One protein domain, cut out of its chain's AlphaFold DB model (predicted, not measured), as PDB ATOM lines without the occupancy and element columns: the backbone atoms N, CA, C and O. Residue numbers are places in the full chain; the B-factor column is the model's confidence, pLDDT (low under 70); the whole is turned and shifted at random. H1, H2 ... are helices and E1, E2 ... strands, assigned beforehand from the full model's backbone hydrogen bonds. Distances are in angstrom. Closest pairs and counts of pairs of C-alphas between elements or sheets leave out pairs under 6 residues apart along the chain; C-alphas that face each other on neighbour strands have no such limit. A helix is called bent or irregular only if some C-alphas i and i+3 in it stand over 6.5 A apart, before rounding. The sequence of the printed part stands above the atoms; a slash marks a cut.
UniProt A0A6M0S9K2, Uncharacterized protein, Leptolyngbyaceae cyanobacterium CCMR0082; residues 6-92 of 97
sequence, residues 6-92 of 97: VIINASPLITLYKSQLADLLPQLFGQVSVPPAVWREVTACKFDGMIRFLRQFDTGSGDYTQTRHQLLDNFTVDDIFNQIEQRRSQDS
ATOM      1  N   VAL A   6     -10.735 -43.812 -31.677       87.44
ATOM      2  CA  VAL A   6     -10.590 -42.912 -30.529       87.44
ATOM      3  C   VAL A   6      -9.744 -41.697 -30.900       87.44
ATOM      4  O   VAL A   6      -8.747 -41.818 -31.612       87.44
ATOM      5  N   ILE A   7     -10.137 -40.536 -30.380       86.38
ATOM      6  CA  ILE A   7      -9.375 -39.286 -30.450       86.38
ATOM      7  C   ILE A   7      -8.787 -39.033 -29.060       86.38
ATOM      8  O   ILE A   7      -9.532 -39.028 -28.077       86.38
ATOM      9  N   ILE A   8      -7.472 -38.828 -28.955       86.88
ATOM     10  CA  ILE A   8      -6.791 -38.686 -27.656       86.88
ATOM     11  C   ILE A   8      -6.205 -37.283 -27.480       86.88
ATOM     12  O   ILE A   8      -5.405 -36.819 -28.288       86.88
ATOM     13  N   ASN A   9      -6.567 -36.629 -26.371       87.62
ATOM     14  CA  ASN A   9      -6.045 -35.320 -25.969       87.62
ATOM     15  C   ASN A   9      -4.677 -35.416 -25.270       87.62
ATOM     16  O   ASN A   9      -4.276 -36.484 -24.803       87.62
ATOM     17  N   ALA A  10      -3.994 -34.278 -25.121       83.19
ATOM     18  CA  ALA A  10      -2.661 -34.211 -24.525       83.19
ATOM     19  C   ALA A  10      -2.600 -34.792 -23.102       83.19
ATOM     20  O   ALA A  10      -1.821 -35.708 -22.864       83.19
ATOM     21  N   SER A  11      -3.430 -34.332 -22.159       86.50
ATOM     22  CA  SER A  11      -3.324 -34.767 -20.753       86.50
ATOM     23  C   SER A  11      -3.528 -36.278 -20.543       86.50
ATOM     24  O   SER A  11      -2.691 -36.885 -19.866       86.50
ATOM     25  N   PRO A  12      -4.550 -36.934 -21.137       86.50
ATOM     26  CA  PRO A  12      -4.659 -38.394 -21.095       86.50
ATOM     27  C   PRO A  12      -3.453 -39.102 -21.724       86.50
ATOM     28  O   PRO A  12      -2.931 -40.053 -21.149       86.50
ATOM     29  N   LEU A  13      -2.963 -38.611 -22.864       87.56
ATOM     30  CA  LEU A  13      -1.833 -39.204 -23.579       87.56
ATOM     31  C   LEU A  13      -0.520 -39.104 -22.797       87.56
ATOM     32  O   LEU A  13       0.210 -40.085 -22.684       87.56
ATOM     33  N   ILE A  14      -0.245 -37.938 -22.206       85.25
ATOM     34  CA  ILE A  14       0.905 -37.705 -21.324       85.25
ATOM     35  C   ILE A  14       0.816 -38.620 -20.103       85.25
ATOM     36  O   ILE A  14       1.820 -39.210 -19.709       85.25
ATOM     37  N   THR A  15      -0.374 -38.743 -19.508       90.12
ATOM     38  CA  THR A  15      -0.601 -39.604 -18.340       90.12
ATOM     39  C   THR A  15      -0.292 -41.061 -18.665       90.12
ATOM     40  O   THR A  15       0.504 -41.676 -17.960       90.12
ATOM     41  N   LEU A  16      -0.850 -41.587 -19.759       90.38
ATOM     42  CA  LEU A  16      -0.622 -42.964 -20.204       90.38
ATOM     43  C   LEU A  16       0.842 -43.228 -20.567       90.38
ATOM     44  O   LEU A  16       1.383 -44.281 -20.243       90.38
ATOM     45  N   TYR A  17       1.496 -42.267 -21.220       89.44
ATOM     46  CA  TYR A  17       2.910 -42.371 -21.564       89.44
ATOM     47  C   TYR A  17       3.792 -42.418 -20.312       89.44
ATOM     48  O   TYR A  17       4.632 -43.305 -20.173       89.44
ATOM     49  N   LYS A  18       3.571 -41.509 -19.354       87.88
ATOM     50  CA  LYS A  18       4.331 -41.471 -18.096       87.88
ATOM     51  C   LYS A  18       4.107 -42.707 -17.224       87.88
ATOM     52  O   LYS A  18       5.022 -43.091 -16.502       87.88
ATOM     53  N   SER A  19       2.929 -43.324 -17.291       93.88
ATOM     54  CA  SER A  19       2.617 -44.556 -16.559       93.88
ATOM     55  C   SER A  19       3.014 -45.841 -17.290       93.88
ATOM     56  O   SER A  19       2.754 -46.916 -16.762       93.88
ATOM     57  N   GLN A  20       3.642 -45.752 -18.472       92.31
ATOM     58  CA  GLN A  20       4.001 -46.907 -19.313       92.31
ATOM     59  C   GLN A  20       2.784 -47.737 -19.770       92.31
ATOM     60  O   GLN A  20       2.912 -48.902 -20.128       92.31
ATOM     61  N   LEU A  21       1.590 -47.140 -19.783       93.00
ATOM     62  CA  LEU A  21       0.342 -47.784 -20.214       93.00
ATOM     63  C   LEU A  21      -0.043 -47.434 -21.654       93.00
ATOM     64  O   LEU A  21      -1.100 -47.830 -22.138       93.00
ATOM     65  N   ALA A  22       0.782 -46.659 -22.350       88.88
ATOM     66  CA  ALA A  22       0.443 -46.131 -23.663       88.88
ATOM     67  C   ALA A  22       0.371 -47.217 -24.757       88.88
ATOM     68  O   ALA A  22      -0.378 -47.066 -25.722       88.88
ATOM     69  N   ASP A  23       1.042 -48.353 -24.549       89.56
ATOM     70  CA  ASP A  23       0.974 -49.537 -25.416       89.56
ATOM     71  C   ASP A  23      -0.382 -50.259 -25.357       89.56
ATOM     72  O   ASP A  23      -0.668 -51.125 -26.185       89.56
ATOM     73  N   LEU A  24      -1.252 -49.896 -24.406       90.12
ATOM     74  CA  LEU A  24      -2.630 -50.385 -24.364       90.12
ATOM     75  C   LEU A  24      -3.505 -49.727 -25.434       90.12
ATOM     76  O   LEU A  24      -4.513 -50.307 -25.830       90.12
ATOM     77  N   LEU A  25      -3.149 -48.536 -25.924       89.12
ATOM     78  CA  LEU A  25      -3.996 -47.791 -26.859       89.12
ATOM     79  C   LEU A  25      -4.275 -48.565 -28.161       89.12
ATOM     80  O   LEU A  25      -5.449 -48.703 -28.502       89.12
ATOM     81  N   PRO A  26      -3.275 -49.152 -28.851       86.56
ATOM     82  CA  PRO A  26      -3.532 -49.971 -30.038       86.56
ATOM     83  C   PRO A  26      -4.246 -51.299 -29.734       86.56
ATOM     84  O   PRO A  26      -4.816 -51.905 -30.633       86.56
ATOM     85  N   GLN A  27      -4.204 -51.776 -28.483       88.69
ATOM     86  CA  GLN A  27      -4.869 -53.021 -28.072       88.69
ATOM     87  C   GLN A  27      -6.356 -52.798 -27.777       88.69
ATOM     88  O   GLN A  27      -7.184 -53.676 -28.010       88.69
ATOM     89  N   LEU A  28      -6.695 -51.621 -27.246       88.50
ATOM     90  CA  LEU A  28      -8.055 -51.260 -26.852       88.50
ATOM     91  C   LEU A  28      -8.871 -50.675 -28.011       88.50
ATOM     92  O   LEU A  28     -10.099 -50.783 -28.004       88.50
ATOM     93  N   PHE A  29      -8.208 -50.060 -28.994       90.25
ATOM     94  CA  PHE A  29      -8.858 -49.300 -30.058       90.25
ATOM     95  C   PHE A  29      -8.350 -49.714 -31.436       90.25
ATOM     96  O   PHE A  29      -7.147 -49.813 -31.657       90.25
ATOM     97  N   GLY A  30      -9.276 -49.898 -32.384       86.62
ATOM     98  CA  GLY A  30      -8.924 -50.255 -33.764       86.62
ATOM     99  C   GLY A  30      -8.146 -49.159 -34.502       86.62
ATOM    100  O   GLY A  30      -7.318 -49.458 -35.355       86.62
ATOM    101  N   GLN A  31      -8.397 -47.896 -34.156       87.81
ATOM    102  CA  GLN A  31      -7.702 -46.731 -34.686       87.81
ATOM    103  C   GLN A  31      -7.554 -45.677 -33.588       87.81
ATOM    104  O   GLN A  31      -8.522 -45.333 -32.902       87.81
ATOM    105  N   VAL A  32      -6.346 -45.136 -33.455       88.75
ATOM    106  CA  VAL A  32      -6.010 -44.071 -32.509       88.75
ATOM    107  C   VAL A  32      -5.557 -42.857 -33.304       88.75
ATOM    108  O   VAL A  32      -4.576 -42.937 -34.042       88.75
ATOM    109  N   SER A  33      -6.253 -41.736 -33.136       88.69
ATOM    110  CA  SER A  33      -5.886 -40.470 -33.761       88.69
ATOM    111  C   SER A  33      -5.483 -39.428 -32.722       88.69
ATOM    112  O   SER A  33      -6.113 -39.264 -31.671       88.69
ATOM    113  N   VAL A  34      -4.402 -38.708 -33.025       87.56
ATOM    114  CA  VAL A  34      -3.895 -37.621 -32.182       87.56
ATOM    115  C   VAL A  34      -4.104 -36.291 -32.913       87.56
ATOM    116  O   VAL A  34      -3.550 -36.112 -34.005       87.56
ATOM    117  N   PRO A  35      -4.881 -35.345 -32.351       87.12
ATOM    118  CA  PRO A  35      -5.130 -34.053 -32.981       87.12
ATOM    119  C   PRO A  35      -3.844 -33.239 -33.193       87.12
ATOM    120  O   PRO A  35      -2.978 -33.232 -32.313       87.12
ATOM    121  N   PRO A  36      -3.732 -32.446 -34.278       83.94
ATOM    122  CA  PRO A  36      -2.556 -31.606 -34.536       83.94
ATOM    123  C   PRO A  36      -2.198 -30.638 -33.395       83.94
ATOM    124  O   PRO A  36      -1.030 -30.316 -33.191       83.94
ATOM    125  N   ALA A  37      -3.187 -30.177 -32.622       84.19
ATOM    126  CA  ALA A  37      -2.950 -29.323 -31.458       84.19
ATOM    127  C   ALA A  37      -2.133 -30.030 -30.361       84.19
ATOM    128  O   ALA A  37      -1.216 -29.431 -29.806       84.19
ATOM    129  N   VAL A  38      -2.393 -31.320 -30.128       85.56
ATOM    130  CA  VAL A  38      -1.681 -32.135 -29.132       85.56
ATOM    131  C   VAL A  38      -0.214 -32.312 -29.521       85.56
ATOM    132  O   VAL A  38       0.670 -32.228 -28.672       85.56
ATOM    133  N   TRP A  39       0.069 -32.476 -30.815       85.44
ATOM    134  CA  TRP A  39       1.439 -32.530 -31.327       85.44
ATOM    135  C   TRP A  39       2.237 -31.264 -30.999       85.44
ATOM    136  O   TRP A  39       3.396 -31.363 -30.597       85.44
ATOM    137  N   ARG A  40       1.623 -30.079 -31.123       84.25
ATOM    138  CA  ARG A  40       2.264 -28.804 -30.751       84.25
ATOM    139  C   ARG A  40       2.575 -28.733 -29.259       84.25
ATOM    140  O   ARG A  40       3.663 -28.309 -28.888       84.25
ATOM    141  N   GLU A  41       1.649 -29.170 -28.414       83.69
ATOM    142  CA  GLU A  41       1.841 -29.159 -26.960       83.69
ATOM    143  C   GLU A  41       2.984 -30.089 -26.539       83.69
ATOM    144  O   GLU A  41       3.876 -29.695 -25.790       83.69
ATOM    145  N   VAL A  42       3.021 -31.304 -27.086       82.31
ATOM    146  CA  VAL A  42       4.049 -32.297 -26.744       82.31
ATOM    147  C   VAL A  42       5.431 -31.903 -27.270       82.31
ATOM    148  O   VAL A  42       6.429 -32.066 -26.564       82.31
ATOM    149  N   THR A  43       5.503 -31.353 -28.485       82.44
ATOM    150  CA  THR A  43       6.769 -30.866 -29.061       82.44
ATOM    151  C   THR A  43       7.313 -29.650 -28.313       82.44
ATOM    152  O   THR A  43       8.524 -29.567 -28.101       82.44
ATOM    153  N   ALA A  44       6.446 -28.758 -27.822       81.50
ATOM    154  CA  ALA A  44       6.853 -27.625 -26.990       81.50
ATOM    155  C   ALA A  44       7.509 -28.065 -25.667       81.50
ATOM    156  O   ALA A  44       8.427 -27.404 -25.180       81.50
ATOM    157  N   CYS A  45       7.099 -29.209 -25.110       69.50
ATOM    158  CA  CYS A  45       7.650 -29.743 -23.865       69.50
ATOM    159  C   CYS A  45       8.986 -30.506 -24.021       69.50
ATOM    160  O   CYS A  45       9.503 -30.989 -23.016       69.50
ATOM    161  N   LYS A  46       9.558 -30.619 -25.237       71.69
ATOM    162  CA  LYS A  46      10.856 -31.282 -25.521       71.69
ATOM    163  C   LYS A  46      10.986 -32.717 -24.975       71.69
ATOM    164  O   LYS A  46      12.066 -33.155 -24.587       71.69
ATOM    165  N   PHE A  47       9.888 -33.470 -24.943       80.25
ATOM    166  CA  PHE A  47       9.926 -34.885 -24.574       80.25
ATOM    167  C   PHE A  47      10.215 -35.746 -25.808       80.25
ATOM    168  O   PHE A  47       9.294 -36.269 -26.433       80.25
ATOM    169  N   ASP A  48      11.493 -35.929 -26.147       84.19
ATOM    170  CA  ASP A  48      11.926 -36.676 -27.343       84.19
ATOM    171  C   ASP A  48      11.335 -38.092 -27.429       84.19
ATOM    172  O   ASP A  48      10.937 -38.549 -28.503       84.19
ATOM    173  N   GLY A  49      11.228 -38.781 -26.288       85.50
ATOM    174  CA  GLY A  49      10.596 -40.100 -26.215       85.50
ATOM    175  C   GLY A  49       9.106 -40.060 -26.568       85.50
ATOM    176  O   GLY A  49       8.625 -40.896 -27.329       85.50
ATOM    177  N   MET A  50       8.394 -39.032 -26.103       86.06
ATOM    178  CA  MET A  50       6.976 -38.862 -26.404       86.06
ATOM    179  C   MET A  50       6.760 -38.469 -27.869       86.06
ATOM    180  O   MET A  50       5.841 -38.970 -28.503       86.06
ATOM    181  N   ILE A  51       7.636 -37.640 -28.447       87.44
ATOM    182  CA  ILE A  51       7.594 -37.301 -29.878       87.44
ATOM    183  C   ILE A  51       7.760 -38.563 -30.734       87.44
ATOM    184  O   ILE A  51       7.029 -38.750 -31.704       87.44
ATOM    185  N   ARG A  52       8.697 -39.453 -30.375       87.75
ATOM    186  CA  ARG A  52       8.888 -40.738 -31.071       87.75
ATOM    187  C   ARG A  52       7.663 -41.634 -30.952       87.75
ATOM    188  O   ARG A  52       7.242 -42.190 -31.959       87.75
ATOM    189  N   PHE A  53       7.097 -41.722 -29.754       87.81
ATOM    190  CA  PHE A  53       5.876 -42.474 -29.493       87.81
ATOM    191  C   PHE A  53       4.700 -41.955 -30.328       87.81
ATOM    192  O   PHE A  53       4.017 -42.731 -30.981       87.81
ATOM    193  N   LEU A  54       4.512 -40.638 -30.410       87.75
ATOM    194  CA  LEU A  54       3.429 -40.041 -31.191       87.75
ATOM    195  C   LEU A  54       3.460 -40.409 -32.683       87.75
ATOM    196  O   LEU A  54       2.401 -40.504 -33.295       87.75
ATOM    197  N   ARG A  55       4.642 -40.655 -33.272       86.81
ATOM    198  CA  ARG A  55       4.789 -41.015 -34.702       86.81
ATOM    199  C   ARG A  55       4.118 -42.325 -35.088       86.81
ATOM    200  O   ARG A  55       3.945 -42.553 -36.280       86.81
ATOM    201  N   GLN A  56       3.768 -43.170 -34.122       86.12
ATOM    202  CA  GLN A  56       3.059 -44.419 -34.391       86.12
ATOM    203  C   GLN A  56       1.550 -44.223 -34.601       86.12
ATOM    204  O   GLN A  56       0.872 -45.166 -34.996       86.12
ATOM    205  N   PHE A  57       1.022 -43.031 -34.309       86.44
ATOM    206  CA  PHE A  57      -0.392 -42.716 -34.471       86.44
ATOM    207  C   PHE A  57      -0.627 -41.827 -35.679       86.44
ATOM    208  O   PHE A  57       0.185 -40.955 -36.002       86.44
ATOM    209  N   ASP A  58      -1.794 -41.997 -36.290       79.38
ATOM    210  CA  ASP A  58      -2.251 -41.089 -37.325       79.38
ATOM    211  C   ASP A  58      -2.427 -39.691 -36.721       79.38
ATOM    212  O   ASP A  58      -3.110 -39.492 -35.704       79.38
ATOM    213  N   THR A  59      -1.838 -38.688 -37.373       70.31
ATOM    214  CA  THR A  59      -2.293 -37.307 -37.217       70.31
ATOM    215  C   THR A  59      -3.743 -37.277 -37.667       70.31
ATOM    216  O   THR A  59      -4.021 -37.385 -38.861       70.31
ATOM    217  N   GLY A  60      -4.661 -37.200 -36.703       65.50
ATOM    218  CA  GLY A  60      -6.088 -37.240 -36.986       65.50
ATOM    219  C   GLY A  60      -6.454 -36.182 -38.022       65.50
ATOM    220  O   GLY A  60      -5.992 -35.042 -37.947       65.50
ATOM    221  N   SER A  61      -7.277 -36.556 -38.997       58.19
ATOM    222  CA  SER A  61      -7.864 -35.602 -39.931       58.19
ATOM    223  C   SER A  61      -9.126 -35.016 -39.305       58.19
ATOM    224  O   SER A  61     -10.078 -35.748 -39.036       58.19
ATOM    225  N   GLY A  62      -9.138 -33.704 -39.080       60.97
ATOM    226  CA  GLY A  62     -10.306 -32.986 -38.578       60.97
ATOM    227  C   GLY A  62     -10.007 -32.120 -37.361       60.97
ATOM    228  O   GLY A  62      -9.027 -32.312 -36.642       60.97
ATOM    229  N   ASP A  63     -10.876 -31.142 -37.139       67.88
ATOM    230  CA  ASP A  63     -10.837 -30.282 -35.968       67.88
ATOM    231  C   ASP A  63     -11.902 -30.770 -34.978       67.88
ATOM    232  O   ASP A  63     -13.087 -30.449 -35.099       67.88
ATOM    233  N   TYR A  64     -11.489 -31.593 -34.005       68.69
ATOM    234  CA  TYR A  64     -12.391 -32.043 -32.940       68.69
ATOM    235  C   TYR A  64     -12.937 -30.858 -32.141       68.69
ATOM    236  O   TYR A  64     -14.059 -30.932 -31.659       68.69
ATOM    237  N   THR A  65     -12.202 -29.749 -32.032       69.50
ATOM    238  CA  THR A  65     -12.699 -28.550 -31.352       69.50
ATOM    239  C   THR A  65     -13.904 -27.990 -32.101       69.50
ATOM    240  O   THR A  65     -14.948 -27.796 -31.483       69.50
ATOM    241  N   GLN A  66     -13.812 -27.824 -33.424       70.56
ATOM    242  CA  GLN A  66     -14.952 -27.398 -34.251       70.56
ATOM    243  C   GLN A  66     -16.089 -28.421 -34.253       70.56
ATOM    244  O   GLN A  66     -17.247 -28.054 -34.075       70.56
ATOM    245  N   THR A  67     -15.761 -29.704 -34.405       71.12
ATOM    246  CA  THR A  67     -16.752 -30.790 -34.415       71.12
ATOM    247  C   THR A  67     -17.508 -30.845 -33.084       71.12
ATOM    248  O   THR A  67     -18.729 -30.964 -33.059       71.12
ATOM    249  N   ARG A  68     -16.800 -30.689 -31.959       75.50
ATOM    250  CA  ARG A  68     -17.376 -30.627 -30.612       75.50
ATOM    251  C   ARG A  68     -18.286 -29.415 -30.452       75.50
ATOM    252  O   ARG A  68     -19.356 -29.568 -29.882       75.50
ATOM    253  N   HIS A  69     -17.875 -28.245 -30.935       78.00
ATOM    254  CA  HIS A  69     -18.715 -27.048 -30.913       78.00
ATOM    255  C   HIS A  69     -20.014 -27.268 -31.692       78.00
ATOM    256  O   HIS A  69     -21.095 -27.124 -31.139       78.00
ATOM    257  N   GLN A  70     -19.931 -27.775 -32.921       78.44
ATOM    258  CA  GLN A  70     -21.119 -28.090 -33.723       78.44
ATOM    259  C   GLN A  70     -22.050 -29.114 -33.053       78.44
ATOM    260  O   GLN A  70     -23.269 -29.002 -33.160       78.44
ATOM    261  N   LEU A  71     -21.481 -30.115 -32.375       73.25
ATOM    262  CA  LEU A  71     -22.239 -31.177 -31.713       73.25
ATOM    263  C   LEU A  71     -22.845 -30.757 -30.374       73.25
ATOM    264  O   LEU A  71     -23.902 -31.273 -30.034       73.25
ATOM    265  N   LEU A  72     -22.175 -29.901 -29.599       76.94
ATOM    266  CA  LEU A  72     -22.539 -29.612 -28.207       76.94
ATOM    267  C   LEU A  72     -23.099 -28.204 -27.987       76.94
ATOM    268  O   LEU A  72     -23.808 -28.021 -27.006       76.94
ATOM    269  N   ASP A  73     -22.838 -27.229 -28.865       79.12
ATOM    270  CA  ASP A  73     -23.312 -25.846 -28.670       79.12
ATOM    271  C   ASP A  73     -24.852 -25.745 -28.721       79.12
ATOM    272  O   ASP A  73     -25.432 -24.809 -28.177       79.12
ATOM    273  N   ASN A  74     -25.520 -26.740 -29.315       79.88
ATOM    274  CA  ASN A  74     -26.982 -26.836 -29.373       79.88
ATOM    275  C   ASN A  74     -27.600 -27.644 -28.216       79.88
ATOM    276  O   ASN A  74     -28.807 -27.869 -28.227       79.88
ATOM    277  N   PHE A  75     -26.801 -28.114 -27.253       81.38
ATOM    278  CA  PHE A  75     -27.297 -28.835 -26.083       81.38
ATOM    279  C   PHE A  75     -27.038 -28.031 -24.819       81.38
ATOM    280  O   PHE A  75     -25.900 -27.693 -24.491       81.38
ATOM    281  N   THR A  76     -28.098 -27.777 -24.063       87.75
ATOM    282  CA  THR A  76     -27.967 -27.289 -22.694       87.75
ATOM    283  C   THR A  76     -27.724 -28.452 -21.735       87.75
ATOM    284  O   THR A  76     -27.958 -29.623 -22.045       87.75
ATOM    285  N   VAL A  77     -27.257 -28.130 -20.530       85.81
ATOM    286  CA  VAL A  77     -27.125 -29.119 -19.453       85.81
ATOM    287  C   VAL A  77     -28.489 -29.742 -19.120       85.81
ATOM    288  O   VAL A  77     -28.566 -30.952 -18.912       85.81
ATOM    289  N   ASP A  78     -29.565 -28.953 -19.155       88.75
ATOM    290  CA  ASP A  78     -30.933 -29.431 -18.934       88.75
ATOM    291  C   ASP A  78     -31.385 -30.422 -20.016       88.75
ATOM    292  O   ASP A  78     -31.984 -31.451 -19.698       88.75
ATOM    293  N   ASP A  79     -31.039 -30.182 -21.286       88.38
ATOM    294  CA  ASP A  79     -31.341 -31.113 -22.385       88.38
ATOM    295  C   ASP A  79     -30.673 -32.476 -22.173       88.38
ATOM    296  O   ASP A  79     -31.272 -33.524 -22.433       88.38
ATOM    297  N   ILE A  80     -29.439 -32.471 -21.658       87.81
ATOM    298  CA  ILE A  80     -28.698 -33.692 -21.334       87.81
ATOM    299  C   ILE A  80     -29.390 -34.442 -20.193       87.81
ATOM    300  O   ILE A  80     -29.622 -35.649 -20.312       87.81
ATOM    301  N   PHE A  81     -29.751 -33.749 -19.108       90.69
ATOM    302  CA  PHE A  81     -30.466 -34.364 -17.986       90.69
ATOM    303  C   PHE A  81     -31.800 -34.972 -18.431       90.69
ATOM    304  O   PHE A  81     -32.065 -36.141 -18.144       90.69
ATOM    305  N   ASN A  82     -32.592 -34.230 -19.205       90.56
ATOM    306  CA  ASN A  82     -33.876 -34.698 -19.721       90.56
ATOM    307  C   ASN A  82     -33.725 -35.937 -20.621       90.56
ATOM    308  O   ASN A  82     -34.504 -36.883 -20.499       90.56
ATOM    309  N   GLN A  83     -32.701 -35.985 -21.483       87.75
ATOM    310  CA  GLN A  83     -32.425 -37.172 -22.302       87.75
ATOM    311  C   GLN A  83     -32.021 -38.397 -21.475       87.75
ATOM    312  O   GLN A  83     -32.415 -39.515 -21.813       87.75
ATOM    313  N   ILE A  84     -31.213 -38.216 -20.427       91.31
ATOM    314  CA  ILE A  84     -30.792 -39.321 -19.556       91.31
ATOM    315  C   ILE A  84     -32.010 -39.934 -18.862       91.31
ATOM    316  O   ILE A  84     -32.164 -41.156 -18.875       91.31
ATOM    317  N   GLU A  85     -32.893 -39.101 -18.310       91.94
ATOM    318  CA  GLU A  85     -34.102 -39.569 -17.628       91.94
ATOM    319  C   GLU A  85     -35.060 -40.277 -18.597       91.94
ATOM    320  O   GLU A  85     -35.508 -41.386 -18.308       91.94
ATOM    321  N   GLN A  86     -35.275 -39.732 -19.801       87.88
ATOM    322  CA  GLN A  86     -36.091 -40.392 -20.830       87.88
ATOM    323  C   GLN A  86     -35.555 -41.778 -21.214       87.88
ATOM    324  O   GLN A  86     -36.330 -42.729 -21.326       87.88
ATOM    325  N   ARG A  87     -34.233 -41.922 -21.383       89.25
ATOM    326  CA  ARG A  87     -33.609 -43.221 -21.692       89.25
ATOM    327  C   ARG A  87     -33.797 -44.225 -20.555       89.25
ATOM    328  O   ARG A  87     -34.090 -45.386 -20.821       89.25
ATOM    329  N   ARG A  88     -33.680 -43.784 -19.298       88.12
ATOM    330  CA  ARG A  88     -33.902 -44.631 -18.113       88.12
ATOM    331  C   ARG A  88     -35.357 -45.092 -17.996       88.12
ATOM    332  O   ARG A  88     -35.595 -46.245 -17.641       88.12
ATOM    333  N   SER A  89     -36.321 -44.232 -18.329       82.81
ATOM    334  CA  SER A  89     -37.749 -44.586 -18.355       82.81
ATOM    335  C   SER A  89     -38.119 -45.540 -19.497       82.81
ATOM    336  O   SER A  89     -39.015 -46.362 -19.340       82.81
ATOM    337  N   GLN A  90     -37.435 -45.464 -20.643       73.50
ATOM    338  CA  GLN A  90     -37.663 -46.377 -21.771       73.50
ATOM    339  C   GLN A  90     -37.080 -47.777 -21.525       73.50
ATOM    340  O   GLN A  90     -37.714 -48.770 -21.873       73.50
ATOM    341  N   ASP A  91     -35.912 -47.869 -20.882       68.62
ATOM    342  CA  ASP A  91     -35.252 -49.149 -20.577       68.62
ATOM    343  C   ASP A  91     -35.997 -49.943 -19.483       68.62
ATOM    344  O   ASP A  91     -36.072 -51.169 -19.507       68.62
ATOM    345  N   SER A  92     -36.659 -49.237 -18.560       62.09
ATOM    346  CA  SER A  92     -37.508 -49.842 -17.523       62.09
ATOM    347  C   SER A  92     -38.882 -50.313 -18.030       62.09
ATOM    348  O   SER A  92     -39.544 -51.087 -17.340       62.09
TER     349      SER A  92
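AT A GLANCE: This is residues 6 to 92 of the 97 residues of an uncharacterized protein of Leptolyngbyaceae cyanobacterium CCMR0082 (UniProt A0A6M0S9K2). A small compact head, in which four short helices, H1 to H4, gather with one short strand, E1, continues into a long helical arm: residues 66 to 92, most of H5 and the whole of H6, stick out from it and make much of the length. In the head, H3 and H4 form a helical hairpin, H1 only just touches H3, and two short stretches, residues 6 to 7 and 58 to 59, pair with E1. The printed part has 87 residues, with six named helices and one named strand in the order H1, H2, E1, H3, H4, H5, H6, and its class is mostly helix. The whole is loose, with a radius of gyration of the C-alphas of 17.0 A, and elongated, spanning 50 by 27 by 20 A.

HOW THE PARTS SIT: From the first printed residue, residues 6 to 7 pair in parallel with residues 32 to 33 of E1, the strand of residues 31 to 34. Residues 33 to 34 of E1 pair in parallel with residues 58 to 59; E1 pairs with no named strand. H1, residues 10 to 18, and H2, residues 22 to 28, are close but not clearly touching, with the closest C-alphas, of Leu 16 and Ala 22, 4.8 A apart. Their lines are about perpendicular at 72 degrees, only just past steep. The closest C-alphas of H2 and E1 are those of Pro 26 and Val 32, 6.9 A apart. H3, residues 36 to 44, and E1 meet only through their link. H1 and H3 only just touch, with 3 pairs of C-alphas within 8 A, the closest being Ala 10 and Val 38 at 5.1 A; they run the same way at a steep tilt of 53 degrees. H3 forms a hairpin with H4, residues 48 to 54: they touch, with the closest C-alphas, of Thr 43 and Ile 51, 6.5 A apart, and run opposite ways at a shallow tilt of 13 degrees. H1 and H4 are close but not clearly touching, with the C-alphas of Tyr 17 and Met 50 closest at 7.2 A. H5, residues 64 to 72, and H6, residues 77 to 91, are apart from each other and touch no helix. Every O i to N i+4 pair is within hydrogen-bond range in H1, H3, H4, H5 and H6; in H2 it is 1 of 3, beside 3 of 4 O i to N i+3 pairs.

IN THESE COORDINATES: H1 begins at C-alpha 10, at (-2.661, -34.211, -24.525), and measures 12.0 A from first to last C-alpha. H2 measures 10.4 A and is neither bent nor irregular, but only just: C-alphas 23 and 26 are 6.5 A apart. E1 measures 10.2 A, H3 12.7 A and H4 9.9 A. H5 measures 11.5 A from C-alpha 64, at (-12.391, -32.043, -32.940). H6, the longest helix with 15 residues, measures 21.6 A and ends at C-alpha 91, at (-35.252, -49.149, -20.577).

THE WHOLE: The two C-alphas farthest apart are those of Lys 46 and Ser 92, at 52.4 A. Residues 66 to 92 stand free; the other 60 residues span 26 by 24 by 17 A, with a radius of gyration of 10.7 A. The printed part has no cut. No link is long: the link from H4 to H5, with 9 residues, is short, and the other links are tight. The mean pLDDT of the printed part is 83.2, and it is under 70 at residue 45, residues 60 to 65 and residues 91 to 92 of this model.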